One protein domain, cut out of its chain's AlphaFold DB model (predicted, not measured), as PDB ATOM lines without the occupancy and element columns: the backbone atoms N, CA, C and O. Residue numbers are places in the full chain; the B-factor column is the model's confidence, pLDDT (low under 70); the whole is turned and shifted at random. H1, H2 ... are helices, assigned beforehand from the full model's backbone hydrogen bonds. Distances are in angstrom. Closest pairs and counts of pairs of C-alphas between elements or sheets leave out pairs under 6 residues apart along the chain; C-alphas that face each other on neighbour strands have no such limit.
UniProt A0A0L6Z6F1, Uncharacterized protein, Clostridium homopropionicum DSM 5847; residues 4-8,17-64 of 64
ATOM      1  N   ILE A   4     188.116 207.418 209.284       62.69
ATOM      2  CA  ILE A   4     186.742 206.933 209.498       62.69
ATOM      3  C   ILE A   4     185.718 208.076 209.464       62.69
ATOM      4  O   ILE A   4     184.562 207.880 209.099       62.69
ATOM      5  N   ASN A   5     186.150 209.305 209.761       64.50
ATOM      6  CA  ASN A   5     185.278 210.469 209.712       64.50
ATOM      7  C   ASN A   5     184.939 210.929 208.284       64.50
ATOM      8  O   ASN A   5     183.984 211.689 208.122       64.50
ATOM      9  N   LEU A   6     185.671 210.445 207.271       67.69
ATOM     10  CA  LEU A   6     185.363 210.665 205.853       67.69
ATOM     11  C   LEU A   6     184.126 209.868 205.414       67.69
ATOM     12  O   LEU A   6     183.422 210.300 204.507       67.69
ATOM     13  N   PHE A   7     183.807 208.756 206.088       69.62
ATOM     14  CA  PHE A   7     182.705 207.851 205.734       69.62
ATOM     15  C   PHE A   7     181.339 208.335 206.234       69.62
ATOM     16  O   PHE A   7     180.595 207.620 206.905       69.62
ATOM     17  N   GLY A   8     181.026 209.604 205.976       73.75
ATOM     18  CA  GLY A   8     179.770 210.218 206.382       73.75
ATOM     19  C   GLY A   8     178.626 210.101 205.398       73.75
ATOM     20  O   GLY A   8     178.738 209.429 204.381       73.75
ATOM     21  N   ILE A  17     175.520 206.988 194.286       83.94
ATOM     22  CA  ILE A  17     175.527 207.609 192.955       83.94
ATOM     23  C   ILE A  17     176.512 206.894 192.029       83.94
ATOM     24  O   ILE A  17     176.114 206.476 190.941       83.94
ATOM     25  N   ASP A  18     177.758 206.698 192.467       81.06
ATOM     26  CA  ASP A  18     178.773 205.969 191.701       81.06
ATOM     27  C   ASP A  18     178.290 204.562 191.379       81.06
ATOM     28  O   ASP A  18     178.429 204.097 190.251       81.06
ATOM     29  N   PHE A  19     177.647 203.894 192.337       76.88
ATOM     30  CA  PHE A  19     177.122 202.561 192.118       76.88
ATOM     31  C   PHE A  19     175.952 202.524 191.125       76.88
ATOM     32  O   PHE A  19     175.892 201.635 190.275       76.88
ATOM     33  N   LEU A  20     175.025 203.479 191.209       78.31
ATOM     34  CA  LEU A  20     173.928 203.608 190.250       78.31
ATOM     35  C   LEU A  20     174.461 203.856 188.841       78.31
ATOM     36  O   LEU A  20     174.005 203.216 187.899       78.31
ATOM     37  N   LEU A  21     175.440 204.747 188.702       81.81
ATOM     38  CA  LEU A  21     176.021 205.092 187.412       81.81
ATOM     39  C   LEU A  21     176.852 203.937 186.847       81.81
ATOM     40  O   LEU A  21     176.533 203.458 185.764       81.81
ATOM     41  N   LEU A  22     177.845 203.430 187.579       77.94
ATOM     42  CA  LEU A  22     178.694 202.314 187.137       77.94
ATOM     43  C   LEU A  22     177.875 201.044 186.916       77.94
ATOM     44  O   LEU A  22     177.962 200.415 185.868       77.94
ATOM     45  N   GLY A  23     177.014 200.689 187.871       71.88
ATOM     46  CA  GLY A  23     176.198 199.485 187.798       71.88
ATOM     47  C   GLY A  23     175.209 199.493 186.633       71.88
ATOM     48  O   GLY A  23     174.971 198.437 186.051       71.88
ATOM     49  N   LEU A  24     174.640 200.649 186.270       74.88
ATOM     50  CA  LEU A  24     173.726 200.759 185.128       74.88
ATOM     51  C   LEU A  24     174.459 200.926 183.796       74.88
ATOM     52  O   LEU A  24     174.020 200.337 182.810       74.88
ATOM     53  N   LEU A  25     175.547 201.699 183.749       78.44
ATOM     54  CA  LEU A  25     176.319 201.929 182.525       78.44
ATOM     55  C   LEU A  25     177.066 200.662 182.104       78.44
ATOM     56  O   LEU A  25     176.848 200.186 180.988       78.44
ATOM     57  N   ASP A  26     177.824 200.044 183.013       77.06
ATOM     58  CA  ASP A  26     178.582 198.825 182.717       77.06
ATOM     59  C   ASP A  26     177.642 197.659 182.403       77.06
ATOM     60  O   ASP A  26     177.829 196.941 181.419       77.06
ATOM     61  N   ALA A  27     176.574 197.472 183.190       72.31
ATOM     62  CA  ALA A  27     175.626 196.391 182.922       72.31
ATOM     63  C   ALA A  27     174.899 196.577 181.583       72.31
ATOM     64  O   ALA A  27     174.689 195.592 180.871       72.31
ATOM     65  N   ASN A  28     174.527 197.809 181.212       79.25
ATOM     66  CA  ASN A  28     173.917 198.069 179.907       79.25
ATOM     67  C   ASN A  28     174.897 197.844 178.759       79.25
ATOM     68  O   ASN A  28     174.492 197.345 177.708       79.25
ATOM     69  N   GLU A  29     176.171 198.180 178.943       82.69
ATOM     70  CA  GLU A  29     177.182 197.973 177.916       82.69
ATOM     71  C   GLU A  29     177.494 196.482 177.711       82.69
ATOM     72  O   GLU A  29     177.488 196.001 176.574       82.69
ATOM     73  N   PHE A  30     177.649 195.710 178.792       81.62
ATOM     74  CA  PHE A  30     177.835 194.257 178.704       81.62
ATOM     75  C   PHE A  30     176.605 193.545 178.140       81.62
ATOM     76  O   PHE A  30     176.746 192.618 177.339       81.62
ATOM     77  N   ARG A  31     175.399 194.013 178.482       79.12
ATOM     78  CA  ARG A  31     174.149 193.505 177.906       79.12
ATOM     79  C   ARG A  31     174.054 193.796 176.407       79.12
ATOM     80  O   ARG A  31     173.670 192.907 175.652       79.12
ATOM     81  N   LYS A  32     174.446 194.994 175.952       84.69
ATOM     82  CA  LYS A  32     174.504 195.337 174.516       84.69
ATOM     83  C   LYS A  32     175.508 194.479 173.743       84.69
ATOM     84  O   LYS A  32     175.259 194.161 172.587       84.69
ATOM     85  N   LYS A  33     176.608 194.075 174.382       88.06
ATOM     86  CA  LYS A  33     177.634 193.193 173.800       88.06
ATOM     87  C   LYS A  33     177.282 191.695 173.889       88.06
ATOM     88  O   LYS A  33     178.094 190.865 173.495       88.06
ATOM     89  N   GLY A  34     176.107 191.330 174.423       87.31
ATOM     90  CA  GLY A  34     175.693 189.931 174.620       87.31
ATOM     91  C   GLY A  34     176.494 189.184 175.696       87.31
ATOM     92  O   GLY A  34     176.431 187.960 175.795       87.31
ATOM     93  N   GLN A  35     177.260 189.902 176.523       86.88
ATOM     94  CA  GLN A  35     178.165 189.347 177.529       86.88
ATOM     95  C   GLN A  35     177.473 189.198 178.895       86.88
ATOM     96  O   GLN A  35     177.879 189.787 179.899       86.88
ATOM     97  N   PHE A  36     176.439 188.356 178.958       82.88
ATOM     98  CA  PHE A  36     175.591 188.178 180.150       82.88
ATOM     99  C   PHE A  36     176.342 187.701 181.409       82.88
ATOM    100  O   PHE A  36     175.971 188.043 182.534       82.88
ATOM    101  N   ASN A  37     177.424 186.931 181.248       83.94
ATOM    102  CA  ASN A  37     178.263 186.517 182.380       83.94
ATOM    103  C   ASN A  37     179.013 187.698 183.009       83.94
ATOM    104  O   ASN A  37     179.163 187.748 184.231       83.94
ATOM    105  N   VAL A  38     179.468 188.647 182.191       82.31
ATOM    106  CA  VAL A  38     180.170 189.845 182.666       82.31
ATOM    107  C   VAL A  38     179.173 190.819 183.290       82.31
ATOM    108  O   VAL A  38     179.437 191.333 184.371       82.31
ATOM    109  N   GLU A  39     177.974 190.949 182.711       82.44
ATOM    110  CA  GLU A  39     176.860 191.707 183.299       82.44
ATOM    111  C   GLU A  39     176.524 191.221 184.721       82.44
ATOM    112  O   GLU A  39     176.423 192.021 185.656       82.44
ATOM    113  N   LYS A  40     176.386 189.900 184.922       83.12
ATOM    114  CA  LYS A  40     176.136 189.325 186.254       83.12
ATOM    115  C   LYS A  40     177.264 189.627 187.237       83.12
ATOM    116  O   LYS A  40     176.981 189.959 188.386       83.12
ATOM    117  N   LYS A  41     178.524 189.524 186.798       83.81
ATOM    118  CA  LYS A  41     179.690 189.838 187.637       83.81
ATOM    119  C   LYS A  41     179.740 191.322 188.000       83.81
ATOM    120  O   LYS A  41     179.923 191.625 189.173       83.81
ATOM    121  N   ALA A  42     179.487 192.226 187.056       82.00
ATOM    122  CA  ALA A  42     179.431 193.667 187.301       82.00
ATOM    123  C   ALA A  42     178.340 194.025 188.327       82.00
ATOM    124  O   ALA A  42     178.603 194.710 189.315       82.00
ATOM    125  N   LYS A  43     177.135 193.453 188.181       80.88
ATOM    126  CA  LYS A  43     176.046 193.613 189.165       80.88
ATOM    127  C   LYS A  43     176.395 193.060 190.550       80.88
ATOM    128  O   LYS A  43     175.902 193.579 191.553       80.88
ATOM    129  N   LEU A  44     177.193 191.993 190.619       85.19
ATOM    130  CA  LEU A  44     177.616 191.371 191.874       85.19
ATOM    131  C   LEU A  44     178.700 192.191 192.582       85.19
ATOM    132  O   LEU A  44     178.527 192.508 193.754       85.19
ATOM    133  N   VAL A  45     179.758 192.589 191.869       83.50
ATOM    134  CA  VAL A  45     180.810 193.498 192.372       83.50
ATOM    135  C   VAL A  45     180.179 194.775 192.913       83.50
ATOM    136  O   VAL A  45     180.467 195.218 194.021       83.50
ATOM    137  N   GLY A  46     179.220 195.285 192.156       78.81
ATOM    138  CA  GLY A  46     178.374 196.379 192.543       78.81
ATOM    139  C   GLY A  46     177.677 196.247 193.893       78.81
ATOM    140  O   GLY A  46     177.832 197.080 194.784       78.81
ATOM    141  N   ARG A  47     176.931 195.154 194.065       82.38
ATOM    142  CA  ARG A  47     176.250 194.842 195.327       82.38
ATOM    143  C   ARG A  47     177.227 194.720 196.498       82.38
ATOM    144  O   ARG A  47     176.914 195.180 197.591       82.38
ATOM    145  N   VAL A  48     178.399 194.128 196.273       85.31
ATOM    146  CA  VAL A  48     179.440 193.975 197.301       85.31
ATOM    147  C   VAL A  48     179.985 195.337 197.741       85.31
ATOM    148  O   VAL A  48     180.129 195.574 198.938       85.31
ATOM    149  N   LEU A  49     180.213 196.261 196.805       81.69
ATOM    150  CA  LEU A  49     180.653 197.626 197.109       81.69
ATOM    151  C   LEU A  49     179.629 198.410 197.940       81.69
ATOM    152  O   LEU A  49     180.030 199.091 198.884       81.69
ATOM    153  N   ILE A  50     178.323 198.265 197.666       82.38
ATOM    154  CA  ILE A  50     177.277 198.848 198.527       82.38
ATOM    155  C   ILE A  50     177.401 198.305 199.947       82.38
ATOM    156  O   ILE A  50     177.401 199.079 200.900       82.38
ATOM    157  N   ILE A  51     177.493 196.979 200.094       86.25
ATOM    158  CA  ILE A  51     177.562 196.339 201.411       86.25
ATOM    159  C   ILE A  51     178.765 196.882 202.189       86.25
ATOM    160  O   ILE A  51     178.613 197.275 203.342       86.25
ATOM    161  N   ILE A  52     179.931 196.992 201.547       85.25
ATOM    162  CA  ILE A  52     181.134 197.569 202.162       85.25
ATOM    163  C   ILE A  52     180.903 199.036 202.558       85.25
ATOM    164  O   ILE A  52     181.220 199.419 203.682       85.25
ATOM    165  N   GLY A  53     180.316 199.851 201.677       82.06
ATOM    166  CA  GLY A  53     180.011 201.256 201.960       82.06
ATOM    167  C   GLY A  53     179.053 201.441 203.142       82.06
ATOM    168  O   GLY A  53     179.289 202.285 204.007       82.06
ATOM    169  N   VAL A  54     178.012 200.608 203.227       83.88
ATOM    170  CA  VAL A  54     177.052 200.598 204.342       83.88
ATOM    171  C   VAL A  54     177.730 200.164 205.642       83.88
ATOM    172  O   VAL A  54     177.549 200.815 206.670       83.88
ATOM    173  N   VAL A  55     178.555 199.114 205.608       85.75
ATOM    174  CA  VAL A  55     179.315 198.650 206.780       85.75
ATOM    175  C   VAL A  55     180.262 199.739 207.288       85.75
ATOM    176  O   VAL A  55     180.306 199.991 208.490       85.75
ATOM    177  N   LEU A  56     180.972 200.437 206.395       82.12
ATOM    178  CA  LEU A  56     181.854 201.552 206.759       82.12
ATOM    179  C   LEU A  56     181.087 202.724 207.391       82.12
ATOM    180  O   LEU A  56     181.571 203.330 208.349       82.12
ATOM    181  N   PHE A  57     179.882 203.020 206.902       80.81
ATOM    182  CA  PHE A  57     179.022 204.048 207.486       80.81
ATOM    183  C   PHE A  57     178.529 203.674 208.889       80.81
ATOM    184  O   PHE A  57     178.592 204.496 209.805       80.81
ATOM    185  N   ILE A  58     178.086 202.429 209.082       82.44
ATOM    186  CA  ILE A  58     177.665 201.927 210.398       82.44
ATOM    187  C   ILE A  58     178.854 201.922 211.367       82.44
ATOM    188  O   ILE A  58     178.722 202.383 212.499       82.44
ATOM    189  N   ALA A  59     180.033 201.478 210.918       81.12
ATOM    190  CA  ALA A  59     181.257 201.498 211.717       81.12
ATOM    191  C   ALA A  59     181.634 202.922 212.156       81.12
ATOM    192  O   ALA A  59     182.031 203.125 213.302       81.12
ATOM    193  N   ARG A  60     181.451 203.927 211.286       78.62
ATOM    194  CA  ARG A  60     181.597 205.339 211.671       78.62
ATOM    195  C   ARG A  60     180.585 205.743 212.739       78.62
ATOM    196  O   ARG A  60     180.974 206.407 213.693       78.62
ATOM    197  N   PHE A  61     179.310 205.397 212.565       72.50
ATOM    198  CA  PHE A  61     178.258 205.762 213.518       72.50
ATOM    199  C   PHE A  61     178.490 205.134 214.898       72.50
ATOM    200  O   PHE A  61     178.289 205.800 215.902       72.50
ATOM    201  N   SER A  62     178.984 203.894 214.947       73.19
ATOM    202  CA  SER A  62     179.302 203.189 216.195       73.19
ATOM    203  C   SER A  62     180.576 203.680 216.898       73.19
ATOM    204  O   SER A  62     180.759 203.375 218.072       73.19
ATOM    205  N   MET A  63     181.476 204.380 216.198       67.25
ATOM    206  CA  MET A  63     182.698 204.973 216.771       67.25
ATOM    207  C   MET A  63     182.525 206.439 217.198       67.25
ATOM    208  O   MET A  63     183.499 207.065 217.620       67.25
ATOM    209  N   LYS A  64     181.328 207.000 217.017       55.22
ATOM    210  CA  LYS A  64     180.989 208.382 217.350       55.22
ATOM    211  C   LYS A  64     180.359 208.454 218.735       55.22
ATOM    212  O   LYS A  64     180.630 209.467 219.412       55.22
TER     213      LYS A  64
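This is residues 4 to 8 and 17 to 64 of the 64 residues of an uncharacterized protein of Clostridium homopropionicum DSM 5847 (UniProt A0A0L6Z6F1). A long helical hairpin with unequal arms makes a rod: the longer helix H2 runs nearly its whole length, and the shorter H1 lies side by side with the first part of H2. A short separate stretch, residues 4 to 8, lies beside the last part of H2. The printed part has 53 residues with two named helices, H1 then H2, and no named strand; the class is all helix. It is loose, with a radius of gyration of the C-alphas of 14.3 A and spans of 47 by 16 by 10 A.

After residues 4 to 8 and the cut, H1 covers residues 17 to 32, 22.2 A long, from C-alpha 17 at (175.527, 207.609, 192.955). H2 covers residues 36 to 62, 39.2 A long, and ends with C-alpha 62 at (179.302, 203.189, 216.195).

H1 and H2 form a helical hairpin and touch, closest at the C-alphas of Ala 27 and Glu 39, 4.9 A apart. They run opposite ways at a shallow tilt of 9 degrees. In H1 and H2 every O i to N i+4 pair is within hydrogen-bond range.

The farthest C-alphas, of Gly 34 and Lys 64, are 46.8 A apart. Residues 9 to 16 are not printed; C-alphas 8 and 17 are 14.3 A apart across this cut. The link from H1 to H2 is tight. Residues 4 to 7 and 63 to 64 have pLDDT under 70.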